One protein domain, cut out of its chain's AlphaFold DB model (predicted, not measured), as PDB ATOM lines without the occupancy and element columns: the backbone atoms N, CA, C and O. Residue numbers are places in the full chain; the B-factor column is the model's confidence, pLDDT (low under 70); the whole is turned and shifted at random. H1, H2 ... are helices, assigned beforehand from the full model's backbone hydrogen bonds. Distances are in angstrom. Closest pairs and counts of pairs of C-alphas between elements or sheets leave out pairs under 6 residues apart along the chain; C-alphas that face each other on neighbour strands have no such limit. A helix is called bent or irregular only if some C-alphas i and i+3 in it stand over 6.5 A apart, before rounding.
ATOM      1  N   ALA A 149     147.031 132.808  96.074       88.94
ATOM      2  CA  ALA A 149     148.339 132.164  96.067       88.94
ATOM      3  C   ALA A 149     148.271 130.691  95.620       88.94
ATOM      4  O   ALA A 149     147.422 129.934  96.088       88.94
ATOM      5  N   SER A 150     149.204 130.287  94.757       91.00
ATOM      6  CA  SER A 150     149.513 128.880  94.462       91.00
ATOM      7  C   SER A 150     150.231 128.185  95.633       91.00
ATOM      8  O   SER A 150     150.621 128.822  96.617       91.00
ATOM      9  N   ALA A 151     150.477 126.874  95.524       91.12
ATOM     10  CA  ALA A 151     151.285 126.153  96.510       91.12
ATOM     11  C   ALA A 151     152.725 126.701  96.587       91.12
ATOM     12  O   ALA A 151     153.261 126.891  97.685       91.12
ATOM     13  N   GLY A 152     153.328 127.022  95.436       91.56
ATOM     14  CA  GLY A 152     154.624 127.699  95.358       91.56
ATOM     15  C   GLY A 152     154.631 129.067  96.052       91.56
ATOM     16  O   GLY A 152     155.531 129.344  96.849       91.56
ATOM     17  N   ASP A 153     153.598 129.885  95.828       92.00
ATOM     18  CA  ASP A 153     153.444 131.200  96.470       92.00
ATOM     19  C   ASP A 153     153.317 131.091  97.999       92.00
ATOM     20  O   ASP A 153     153.967 131.830  98.743       92.00
ATOM     21  N   LEU A 154     152.494 130.156  98.493       95.50
ATOM     22  CA  LEU A 154     152.320 129.923  99.931       95.50
ATOM     23  C   LEU A 154     153.632 129.479 100.584       95.50
ATOM     24  O   LEU A 154     153.963 129.942 101.677       95.50
ATOM     25  N   ARG A 155     154.419 128.641  99.899       95.88
ATOM     26  CA  ARG A 155     155.746 128.221 100.364       95.88
ATOM     27  C   ARG A 155     156.676 129.425 100.521       95.88
ATOM     28  O   ARG A 155     157.338 129.545 101.550       95.88
ATOM     29  N   GLU A 156     156.728 130.325  99.542       93.31
ATOM     30  CA  GLU A 156     157.540 131.550  99.629       93.31
ATOM     31  C   GLU A 156     157.055 132.491 100.736       93.31
ATOM     32  O   GLU A 156     157.860 133.084 101.460       93.31
ATOM     33  N   CYS A 157     155.740 132.568 100.938       95.44
ATOM     34  CA  CYS A 157     155.154 133.327 102.031       95.44
ATOM     35  C   CYS A 157     155.561 132.760 103.404       95.44
ATOM     36  O   CYS A 157     155.982 133.514 104.282       95.44
ATOM     37  N   LEU A 158     155.543 131.433 103.577       97.50
ATOM     38  CA  LEU A 158     156.046 130.773 104.788       97.50
ATOM     39  C   LEU A 158     157.540 131.038 105.018       97.50
ATOM     40  O   LEU A 158     157.949 131.225 106.163       97.50
ATOM     41  N   VAL A 159     158.358 131.109 103.962       96.69
ATOM     42  CA  VAL A 159     159.779 131.489 104.079       96.69
ATOM     43  C   VAL A 159     159.923 132.905 104.639       96.69
ATOM     44  O   VAL A 159     160.713 133.117 105.563       96.69
ATOM     45  N   LEU A 160     159.144 133.868 104.135       96.06
ATOM     46  CA  LEU A 160     159.136 135.235 104.662       96.06
ATOM     47  C   LEU A 160     158.691 135.267 106.131       96.06
ATOM     48  O   LEU A 160     159.365 135.882 106.956       96.06
ATOM     49  N   VAL A 161     157.595 134.582 106.472       97.94
ATOM     50  CA  VAL A 161     157.090 134.513 107.852       97.94
ATOM     51  C   VAL A 161     158.138 133.893 108.780       97.94
ATOM     52  O   VAL A 161     158.441 134.470 109.819       97.94
ATOM     53  N   ASN A 162     158.779 132.794 108.378       97.75
ATOM     54  CA  ASN A 162     159.856 132.160 109.140       97.75
ATOM     55  C   ASN A 162     161.043 133.103 109.378       97.75
ATOM     56  O   ASN A 162     161.614 133.105 110.469       97.75
ATOM     57  N   GLN A 163     161.410 133.922 108.388       95.94
ATOM     58  CA  GLN A 163     162.457 134.932 108.550       95.94
ATOM     59  C   GLN A 163     162.053 136.004 109.569       95.94
ATOM     60  O   GLN A 163     162.877 136.415 110.390       95.94
ATOM     61  N   LEU A 164     160.794 136.449 109.549       97.19
ATOM     62  CA  LEU A 164     160.284 137.402 110.535       97.19
ATOM     63  C   LEU A 164     160.283 136.798 111.940       97.19
ATOM     64  O   LEU A 164     160.750 137.452 112.870       97.19
ATOM     65  N   MET A 165     159.845 135.546 112.089       97.69
ATOM     66  CA  MET A 165     159.864 134.834 113.372       97.69
ATOM     67  C   MET A 165     161.287 134.719 113.927       97.69
ATOM     68  O   MET A 165     161.516 135.039 115.089       97.69
ATOM     69  N   ALA A 166     162.264 134.377 113.080       96.81
ATOM     70  CA  ALA A 166     163.675 134.321 113.469       96.81
ATOM     71  C   ALA A 166     164.203 135.670 113.983       96.81
ATOM     72  O   ALA A 166     165.031 135.720 114.894       96.81
ATOM     73  N   THR A 167     163.755 136.755 113.347       96.19
ATOM     74  CA  THR A 167     164.271 138.110 113.573       96.19
ATOM     75  C   THR A 167     163.643 138.749 114.807       96.19
ATOM     76  O   THR A 167     164.348 139.364 115.602       96.19
ATOM     77  N   PHE A 168     162.329 138.592 114.976       96.69
ATOM     78  CA  PHE A 168     161.541 139.321 115.970       96.69
ATOM     79  C   PHE A 168     161.019 138.449 117.117       96.69
ATOM     80  O   PHE A 168     160.630 138.982 118.151       96.69
ATOM     81  N   LYS A 169     161.050 137.116 116.979       96.81
ATOM     82  CA  LYS A 169     160.670 136.161 118.032       96.81
ATOM     83  C   LYS A 169     159.309 136.522 118.647       96.81
ATOM     84  O   LYS A 169     158.358 136.775 117.913       96.81
ATOM     85  N   VAL A 170     159.226 136.581 119.976       96.69
ATOM     86  CA  VAL A 170     158.007 136.868 120.747       96.69
ATOM     87  C   VAL A 170     157.347 138.203 120.400       96.69
ATOM     88  O   VAL A 170     156.123 138.297 120.492       96.69
ATOM     89  N   ASP A 171     158.098 139.200 119.922       96.44
ATOM     90  CA  ASP A 171     157.540 140.504 119.533       96.44
ATOM     91  C   ASP A 171     156.614 140.388 118.312       96.44
ATOM     92  O   ASP A 171     155.753 141.238 118.082       96.44
ATOM     93  N   LEU A 172     156.739 139.299 117.544       96.94
ATOM     94  CA  LEU A 172     155.894 139.000 116.392       96.94
ATOM     95  C   LEU A 172     154.557 138.333 116.773       96.94
ATOM     96  O   LEU A 172     153.748 138.039 115.893       96.94
ATOM     97  N   SER A 173     154.289 138.093 118.063       96.44
ATOM     98  CA  SER A 173     153.080 137.384 118.518       96.44
ATOM     99  C   SER A 173     151.766 137.970 117.976       96.44
ATOM    100  O   SER A 173     150.955 137.189 117.471       96.44
ATOM    101  N   PRO A 174     151.537 139.304 117.976       96.12
ATOM    102  CA  PRO A 174     150.298 139.876 117.438       96.12
ATOM    103  C   PRO A 174     150.120 139.611 115.938       96.12
ATOM    104  O   PRO A 174     149.022 139.302 115.480       96.12
ATOM    105  N   PHE A 175     151.210 139.678 115.170       97.25
ATOM    106  CA  PHE A 175     151.203 139.356 113.743       97.25
ATOM    107  C   PHE A 175     150.908 137.869 113.514       97.25
ATOM    108  O   PHE A 175     150.076 137.527 112.674       97.25
ATOM    109  N   MET A 176     151.543 136.982 114.284       97.56
ATOM    110  CA  MET A 176     151.321 135.541 114.171       97.56
ATOM    111  C   MET A 176     149.882 135.154 114.517       97.56
ATOM    112  O   MET A 176     149.313 134.320 113.821       97.56
ATOM    113  N   ALA A 177     149.264 135.794 115.514       96.69
ATOM    114  CA  ALA A 177     147.857 135.567 115.848       96.69
ATOM    115  C   ALA A 177     146.911 135.905 114.678       96.69
ATOM    116  O   ALA A 177     145.911 135.224 114.472       96.69
ATOM    117  N   ALA A 178     147.241 136.919 113.874       96.31
ATOM    118  CA  ALA A 178     146.450 137.292 112.701       96.31
ATOM    119  C   ALA A 178     146.730 136.409 111.469       96.31
ATOM    120  O   ALA A 178     145.830 136.139 110.673       96.31
ATOM    121  N   VAL A 179     147.979 135.970 111.278       96.81
ATOM    122  CA  VAL A 179     148.399 135.241 110.068       96.81
ATOM    123  C   VAL A 179     148.180 133.740 110.176       96.81
ATOM    124  O   VAL A 179     147.825 133.116 109.174       96.81
ATOM    125  N   LEU A 180     148.387 133.157 111.355       95.62
ATOM    126  CA  LEU A 180     148.470 131.710 111.519       95.62
ATOM    127  C   LEU A 180     147.167 130.986 111.144       95.62
ATOM    128  O   LEU A 180     147.249 130.092 110.303       95.62
ATOM    129  N   PRO A 181     145.968 131.372 111.636       95.44
ATOM    130  CA  PRO A 181     144.749 130.651 111.269       95.44
ATOM    131  C   PRO A 181     144.447 130.633 109.767       95.44
ATOM    132  O   PRO A 181     144.273 129.549 109.202       95.44
ATOM    133  N   PRO A 182     144.418 131.781 109.063       95.62
ATOM    134  CA  PRO A 182     144.090 131.751 107.649       95.62
ATOM    135  C   PRO A 182     145.247 131.178 106.804       95.62
ATOM    136  O   PRO A 182     144.978 130.653 105.727       95.62
ATOM    137  N   MET A 183     146.508 131.223 107.266       95.81
ATOM    138  CA  MET A 183     147.622 130.523 106.607       95.81
ATOM    139  C   MET A 183     147.440 129.005 106.687       95.81
ATOM    140  O   MET A 183     147.503 128.334 105.663       95.81
ATOM    141  N   THR A 184     147.152 128.464 107.876       95.00
ATOM    142  CA  THR A 184     146.889 127.029 108.075       95.00
ATOM    143  C   THR A 184     145.744 126.547 107.186       95.00
ATOM    144  O   THR A 184     145.871 125.510 106.540       95.00
ATOM    145  N   ARG A 185     144.657 127.327 107.086       92.81
ATOM    146  CA  ARG A 185     143.522 127.017 106.204       92.81
ATOM    147  C   ARG A 185     143.929 126.948 104.731       92.81
ATOM    148  O   ARG A 185     143.615 125.971 104.065       92.81
ATOM    149  N   GLN A 186     144.667 127.938 104.234       94.00
ATOM    150  CA  GLN A 186     145.092 127.961 102.831       94.00
ATOM    151  C   GLN A 186     146.089 126.853 102.491       94.00
ATOM    152  O   GLN A 186     146.016 126.275 101.412       94.00
ATOM    153  N   VAL A 187     147.008 126.531 103.407       94.25
ATOM    154  CA  VAL A 187     147.890 125.369 103.231       94.25
ATOM    155  C   VAL A 187     147.051 124.093 103.180       94.25
ATOM    156  O   VAL A 187     147.286 123.251 102.319       94.25
ATOM    157  N   ALA A 188     146.033 123.959 104.033       90.31
ATOM    158  CA  ALA A 188     145.143 122.805 104.002       90.31
ATOM    159  C   ALA A 188     144.401 122.661 102.672       90.31
ATOM    160  O   ALA A 188     144.425 121.589 102.071       90.31
ATOM    161  N   GLU A 189     143.811 123.749 102.185       89.56
ATOM    162  CA  GLU A 189     143.126 123.806 100.892       89.56
ATOM    163  C   GLU A 189     144.071 123.469  99.730       89.56
ATOM    164  O   GLU A 189     143.698 122.704  98.843       89.56
ATOM    165  N   ALA A 190     145.309 123.975  99.755       89.81
ATOM    166  CA  ALA A 190     146.304 123.711  98.717       89.81
ATOM    167  C   ALA A 190     146.799 122.254  98.709       89.81
ATOM    168  O   ALA A 190     147.129 121.722  97.652       89.81
ATOM    169  N   LEU A 191     146.858 121.598  99.874       88.31
ATOM    170  CA  LEU A 191     147.305 120.205  99.991       88.31
ATOM    171  C   LEU A 191     146.174 119.185  99.794       88.31
ATOM    172  O   LEU A 191     146.451 118.042  99.428       88.31
ATOM    173  N   ALA A 192     144.913 119.572 100.012       85.56
ATOM    174  CA  ALA A 192     143.762 118.669  99.963       85.56
ATOM    175  C   ALA A 192     143.634 117.852  98.658       85.56
ATOM    176  O   ALA A 192     143.407 116.645  98.765       85.56
ATOM    177  N   PRO A 193     143.846 118.409  97.444       83.31
ATOM    178  CA  PRO A 193     143.754 117.642  96.194       83.31
ATOM    179  C   PRO A 193     144.786 116.513  96.068       83.31
ATOM    180  O   PRO A 193     144.616 115.596  95.267       83.31
ATOM    181  N   PHE A 194     145.866 116.590  96.844       78.75
ATOM    182  CA  PHE A 194     147.002 115.675  96.784       78.75
ATOM    183  C   PHE A 194     147.047 114.719  97.989       78.75
ATOM    184  O   PHE A 194     147.863 113.792  98.015       78.75
ATOM    185  N   ALA A 195     146.161 114.914  98.973       71.56
ATOM    186  CA  ALA A 195     146.015 114.036 100.124       71.56
ATOM    187  C   ALA A 195     145.457 112.668  99.686       71.56
ATOM    188  O   ALA A 195     144.503 112.577  98.918       71.56
ATOM    189  N   GLY A 196     146.071 111.577 100.146       60.03
ATOM    190  CA  GLY A 196     145.587 110.210  99.904       60.03
ATOM    191  C   GLY A 196     145.831 109.615  98.505       60.03
ATOM    192  O   GLY A 196     145.920 108.396  98.400       60.03
ATOM    193  N   VAL A 197     146.031 110.408  97.443       46.41
ATOM    194  CA  VAL A 197     146.157 109.873  96.062       46.41
ATOM    195  C   VAL A 197     147.473 109.103  95.825       46.41
ATOM    196  O   VAL A 197     147.535 108.219  94.976       46.41
ATOM    197  N   THR A 198     148.529 109.388  96.598       43.06
ATOM    198  CA  THR A 198     149.846 108.716  96.481       43.06
ATOM    199  C   THR A 198     150.452 108.276  97.818       43.06
ATOM    200  O   THR A 198     151.602 107.845  97.858       43.06
ATOM    201  N   GLY A 199     149.731 108.435  98.936       47.31
ATOM    202  CA  GLY A 199     150.279 108.222 100.286       47.31
ATOM    203  C   GLY A 199     151.425 109.175 100.677       47.31
ATOM    204  O   GLY A 199     152.025 108.999 101.730       47.31
ATOM    205  N   CYS A 200     151.743 110.174  99.844       52.38
ATOM    206  CA  CYS A 200     152.918 111.033 100.011       52.38
ATOM    207  C   CYS A 200     152.684 112.310 100.821       52.38
ATOM    208  O   CYS A 200     153.665 112.978 101.105       52.38
ATOM    209  N   LEU A 201     151.435 112.663 101.136       58.03
ATOM    210  CA  LEU A 201     151.080 113.847 101.921       58.03
ATOM    211  C   LEU A 201     150.045 113.450 102.968       58.03
ATOM    212  O   LEU A 201     149.145 112.652 102.688       58.03
ATOM    213  N   VAL A 202     150.156 114.029 104.155       59.41
ATOM    214  CA  VAL A 202     149.274 113.741 105.295       59.41
ATOM    215  C   VAL A 202     147.923 114.443 105.167       59.41
ATOM    216  O   VAL A 202     146.921 113.956 105.691       59.41
ATOM    217  N   GLY A 203     147.874 115.551 104.423       58.66
ATOM    218  CA  GLY A 203     146.708 116.431 104.374       58.66
ATOM    219  C   GLY A 203     146.480 117.170 105.703       58.66
ATOM    220  O   GLY A 203     146.966 116.786 106.768       58.66
ATOM    221  N   LEU A 204     145.742 118.276 105.644       58.16
ATOM    222  CA  LEU A 204     145.275 119.014 106.820       58.16
ATOM    223  C   LEU A 204     143.751 118.955 106.830       58.16
ATOM    224  O   LEU A 204     143.112 119.352 105.856       58.16
ATOM    225  N   LYS A 205     143.164 118.477 107.929       55.97
ATOM    226  CA  LYS A 205     141.724 118.613 108.166       55.97
ATOM    227  C   LYS A 205     141.489 119.931 108.898       55.97
ATOM    228  O   LYS A 205     141.967 120.103 110.015       55.97
ATOM    229  N   VAL A 206     140.780 120.856 108.257       54.44
ATOM    230  CA  VAL A 206     140.342 122.127 108.847       54.44
ATOM    231  C   VAL A 206     138.825 122.188 108.716       54.44
ATOM    232  O   VAL A 206     138.304 121.988 107.619       54.44
ATOM    233  N   ASP A 207     138.115 122.453 109.813       46.34
ATOM    234  CA  ASP A 207     136.653 122.561 109.795       46.34
ATOM    235  C   ASP A 207     136.196 123.622 108.778       46.34
ATOM    236  O   ASP A 207     136.709 124.744 108.742       46.34
ATOM    237  N   THR A 232     152.335 116.574  87.430       78.38
ATOM    238  CA  THR A 232     153.554 116.287  88.205       78.38
ATOM    239  C   THR A 232     154.192 117.512  88.870       78.38
ATOM    240  O   THR A 232     154.801 117.354  89.930       78.38
ATOM    241  N   GLU A 233     154.046 118.717  88.302       85.44
ATOM    242  CA  GLU A 233     154.650 119.926  88.880       85.44
ATOM    243  C   GLU A 233     153.834 120.449  90.064       85.44
ATOM    244  O   GLU A 233     154.403 120.698  91.122       85.44
ATOM    245  N   GLU A 234     152.505 120.518  89.953       84.38
ATOM    246  CA  GLU A 234     151.641 120.914  91.077       84.38
ATOM    247  C   GLU A 234     151.796 119.953  92.267       84.38
ATOM    248  O   GLU A 234     151.917 120.383  93.416       84.38
ATOM    249  N   ALA A 235     151.900 118.648  91.995       83.44
ATOM    250  CA  ALA A 235     152.186 117.652  93.024       83.44
ATOM    251  C   ALA A 235     153.575 117.851  93.668       83.44
ATOM    252  O   ALA A 235     153.749 117.602  94.865       83.44
ATOM    253  N   ARG A 236     154.578 118.300  92.898       87.75
ATOM    254  CA  ARG A 236     155.912 118.639  93.415       87.75
ATOM    255  C   ARG A 236     155.857 119.879  94.302       87.75
ATOM    256  O   ARG A 236     156.414 119.860  95.399       87.75
ATOM    257  N   GLU A 237     155.168 120.929  93.869       91.19
ATOM    258  CA  GLU A 237     154.994 122.152  94.654       91.19
ATOM    259  C   GLU A 237     154.242 121.898  95.963       91.19
ATOM    260  O   GLU A 237     154.664 122.402  97.004       91.19
ATOM    261  N   ALA A 238     153.196 121.069  95.941       90.06
ATOM    262  CA  ALA A 238     152.458 120.669  97.137       90.06
ATOM    263  C   ALA A 238     153.354 119.945  98.160       90.06
ATOM    264  O   ALA A 238     153.303 120.245  99.353       90.06
ATOM    265  N   ARG A 239     154.243 119.046  97.713       89.69
ATOM    266  CA  ARG A 239     155.220 118.371  98.596       89.69
ATOM    267  C   ARG A 239     156.214 119.342  99.222       89.69
ATOM    268  O   ARG A 239     156.503 119.252 100.416       89.69
ATOM    269  N   GLU A 240     156.719 120.292  98.442       93.00
ATOM    270  CA  GLU A 240     157.613 121.325  98.971       93.00
ATOM    271  C   GLU A 240     156.886 122.275  99.937       93.00
ATOM    272  O   GLU A 240     157.475 122.710 100.931       93.00
ATOM    273  N   LEU A 241     155.603 122.561  99.689       95.38
ATOM    274  CA  LEU A 241     154.758 123.323 100.603       95.38
ATOM    275  C   LEU A 241     154.558 122.585 101.932       95.38
ATOM    276  O   LEU A 241     154.781 123.187 102.980       95.38
ATOM    277  N   GLU A 242     154.196 121.298 101.918       93.44
ATOM    278  CA  GLU A 242     154.013 120.508 103.145       93.44
ATOM    279  C   GLU A 242     155.306 120.462 103.967       93.44
ATOM    280  O   GLU A 242     155.303 120.743 105.169       93.44
ATOM    281  N   LYS A 243     156.444 120.199 103.316       93.81
ATOM    282  CA  LYS A 243     157.754 120.201 103.973       93.81
ATOM    283  C   LYS A 243     158.068 121.559 104.615       93.81
ATOM    284  O   LYS A 243     158.535 121.607 105.757       93.81
ATOM    285  N   MET A 244     157.807 122.660 103.906       97.12
ATOM    286  CA  MET A 244     157.992 124.012 104.440       97.12
ATOM    287  C   MET A 244     157.039 124.300 105.603       97.12
ATOM    288  O   MET A 244     157.446 124.923 106.582       97.12
ATOM    289  N   PHE A 245     155.801 123.812 105.534       96.69
ATOM    290  CA  PHE A 245     154.823 123.957 106.603       96.69
ATOM    291  C   PHE A 245     155.245 123.196 107.866       96.69
ATOM    292  O   PHE A 245     155.251 123.777 108.945       96.69
ATOM    293  N   MET A 246     155.727 121.954 107.755       95.12
ATOM    294  CA  MET A 246     156.252 121.202 108.908       95.12
ATOM    295  C   MET A 246     157.442 121.911 109.570       95.12
ATOM    296  O   MET A 246     157.518 122.009 110.797       95.12
ATOM    297  N   SER A 247     158.340 122.474 108.756       95.88
ATOM    298  CA  SER A 247     159.433 123.323 109.241       95.88
ATOM    299  C   SER A 247     158.910 124.583 109.945       95.88
ATOM    300  O   SER A 247     159.365 124.914 111.041       95.88
ATOM    301  N   HIS A 248     157.910 125.254 109.366       97.94
ATOM    302  CA  HIS A 248     157.252 126.419 109.960       97.94
ATOM    303  C   HIS A 248     156.652 126.100 111.338       97.94
ATOM    304  O   HIS A 248     156.913 126.825 112.299       97.94
ATOM    305  N   LEU A 249     155.935 124.981 111.478       97.25
ATOM    306  CA  LEU A 249     155.340 124.557 112.750       97.25
ATOM    307  C   LEU A 249     156.389 124.317 113.840       97.25
ATOM    308  O   LEU A 249     156.216 124.762 114.975       97.25
ATOM    309  N   HIS A 250     157.510 123.675 113.499       96.88
ATOM    310  CA  HIS A 250     158.622 123.528 114.436       96.88
ATOM    311  C   HIS A 250     159.196 124.892 114.853       96.88
ATOM    312  O   HIS A 250     159.428 125.137 116.043       96.88
ATOM    313  N   ARG A 251     159.366 125.814 113.896       97.31
ATOM    314  CA  ARG A 251     159.878 127.165 114.159       97.31
ATOM    315  C   ARG A 251     158.993 127.983 115.094       97.31
ATOM    316  O   ARG A 251     159.544 128.735 115.888       97.31
ATOM    317  N   ILE A 252     157.667 127.804 115.080       97.81
ATOM    318  CA  ILE A 252     156.765 128.481 116.037       97.81
ATOM    319  C   ILE A 252     157.199 128.186 117.477       97.81
ATOM    320  O   ILE A 252     157.273 129.091 118.309       97.81
ATOM    321  N   GLY A 253     157.553 126.932 117.764       95.62
ATOM    322  CA  GLY A 253     158.074 126.542 119.069       95.62
ATOM    323  C   GLY A 253     159.489 127.064 119.342       95.62
ATOM    324  O   GLY A 253     159.771 127.516 120.451       95.62
ATOM    325  N   VAL A 254     160.390 126.999 118.357       96.19
ATOM    326  CA  VAL A 254     161.795 127.435 118.503       96.19
ATOM    327  C   VAL A 254     161.913 128.940 118.742       96.19
ATOM    328  O   VAL A 254     162.673 129.356 119.613       96.19
ATOM    329  N   ASP A 255     161.130 129.743 118.024       97.56
ATOM    330  CA  ASP A 255     161.186 131.209 118.065       97.56
ATOM    331  C   ASP A 255     160.342 131.811 119.213       97.56
ATOM    332  O   ASP A 255     160.195 133.029 119.309       97.56
ATOM    333  N   GLY A 256     159.805 130.974 120.112       96.81
ATOM    334  CA  GLY A 256     159.081 131.403 121.317       96.81
ATOM    335  C   GLY A 256     157.630 131.837 121.080       96.81
ATOM    336  O   GLY A 256     157.022 132.441 121.954       96.81
ATOM    337  N   LEU A 257     157.060 131.519 119.917       97.88
ATOM    338  CA  LEU A 257     155.736 131.979 119.482       97.88
ATOM    339  C   LEU A 257     154.600 131.006 119.815       97.88
ATOM    340  O   LEU A 257     153.439 131.271 119.513       97.88
ATOM    341  N   LEU A 258     154.909 129.893 120.477       96.56
ATOM    342  CA  LEU A 258     153.919 128.900 120.874       96.56
ATOM    343  C   LEU A 258     152.781 129.414 121.787       96.56
ATOM    344  O   LEU A 258     151.672 128.890 121.665       96.56
ATOM    345  N   PRO A 259     152.966 130.447 122.640       96.38
ATOM    346  CA  PRO A 259     151.855 131.060 123.371       96.38
ATOM    347  C   PRO A 259     150.719 131.575 122.474       96.38
ATOM    348  O   PRO A 259     149.570 131.577 122.905       96.38
ATOM    349  N   VAL A 260     151.002 131.938 121.215       97.19
ATOM    350  CA  VAL A 260     149.966 132.331 120.242       97.19
ATOM    351  C   VAL A 260     148.986 131.186 119.994       97.19
ATOM    352  O   VAL A 260     147.784 131.411 119.971       97.19
ATOM    353  N   LEU A 261     149.481 129.950 119.863       96.50
ATOM    354  CA  LEU A 261     148.645 128.758 119.681       96.50
ATOM    355  C   LEU A 261     147.948 128.312 120.975       96.50
ATOM    356  O   LEU A 261     146.947 127.600 120.922       96.50
ATOM    357  N   ALA A 262     148.453 128.723 122.139       96.12
ATOM    358  CA  ALA A 262     147.811 128.430 123.418       96.12
ATOM    359  C   ALA A 262     146.572 129.303 123.679       96.12
ATOM    360  O   ALA A 262     145.717 128.924 124.479       96.12
ATOM    361  N   ALA A 263     146.443 130.444 122.994       95.56
ATOM    362  CA  ALA A 263     145.331 131.363 123.193       95.56
ATOM    363  C   ALA A 263     143.965 130.710 122.904       95.56
ATOM    364  O   ALA A 263     143.808 129.888 122.000       95.56
ATOM    365  N   THR A 264     142.955 131.099 123.684       92.62
ATOM    366  CA  THR A 264     141.563 130.634 123.540       92.62
ATOM    367  C   THR A 264     140.728 131.522 122.620       92.62
ATOM    368  O   THR A 264     139.652 131.121 122.184       92.62
ATOM    369  N   HIS A 265     141.228 132.718 122.301       87.62
ATOM    370  CA  HIS A 265     140.585 133.685 121.422       87.62
ATOM    371  C   HIS A 265     141.599 134.319 120.460       87.62
ATOM    372  O   HIS A 265     142.760 134.495 120.842       87.62
TER     373      HIS A 265
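What this domain is: This is residues 149 to 207 and 232 to 265 of the 436 residues of the protein "Exportin-T" of Mantoniella antarctica (UniProt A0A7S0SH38). Three long helical rods lie side by side as a small triangular bundle, and a short helix, H3, packs at one end. Two of the rods, H1a and H1b, are the arms of one long helix that folds back on itself, and H2 is the third; after H1b a loose stretch, residues 195 to 207, begins at the other end of the bundle. The printed part has 93 residues with three named helices, H1, H2 and H3 in that order, and no named strand; its class is all helix. It is compact, with a radius of gyration of the C-alphas of 13.5 A, and only just elongated, spanning 40 by 26 by 21 A.

How they stand to each other: H1, residues 151 to 194, was assigned as one helix by its hydrogen bonds but is bent: C-alphas 167 and 170 are 9.6 A apart. Its arms, H1a with residues 151 to 167 and H1b with residues 170 to 194, touch and run opposite ways at a shallow tilt of 20 degrees; their closest C-alphas, those of Ala 151 and Ala 190, are 6.0 A apart. H1b is itself irregular, with C-alphas 171 and 174 7.6 A apart, and has a kink of 56 degrees near residue 177. H2, residues 232 to 254, touches H1a and runs the same way at a shallow tilt of 19 degrees; the closest C-alphas are those of Arg 155 and Leu 241, 5.0 A apart. H2 touches H1b with residues 235 to 245 alone, and H1b touches H2 with residues 187 to 194 alone; the closest C-alphas, those of Leu 191 and Ala 238, are 5.9 A apart, and the two run opposite ways at a shallow tilt of 28 degrees. H3, residues 258 to 262, touches residues 173 to 177 of H1b; the closest C-alphas are those of Ala 177 and Val 260, 5.9 A apart. H3 is close to H2 but not clearly touching, the C-alphas of Ile 252 and Leu 258 being 5.6 A apart, and it is apart from H1a. In H1a and H3 every O i to N i+4 pair is within hydrogen-bond range; in H1b 15 of 21 are, and in H2 18 of 19.

Where its parts are: H1a begins at C-alpha 151, (151.285, 126.153, 96.510), and measures 24.6 A from first to last C-alpha. H1b measures 33.8 A and ends at C-alpha 194, (147.002, 115.675, 96.784). H2 measures 33.3 A. H3 measures 6.6 A and ends at C-alpha 262, (147.811, 128.430, 123.418).

The domain as a whole: The two C-alphas farthest apart, those of Asp 171 and Val 197, are 40.2 A from each other. Residues 208 to 231 are not printed, and C-alphas 207 and 232 stand 28.1 A apart across the cut, which falls in the link from H1 to H2. The link from H2 to H3 is tight, with 3 residues. The mean pLDDT of the printed part is 88.4, and residues 196 to 207 are under 70.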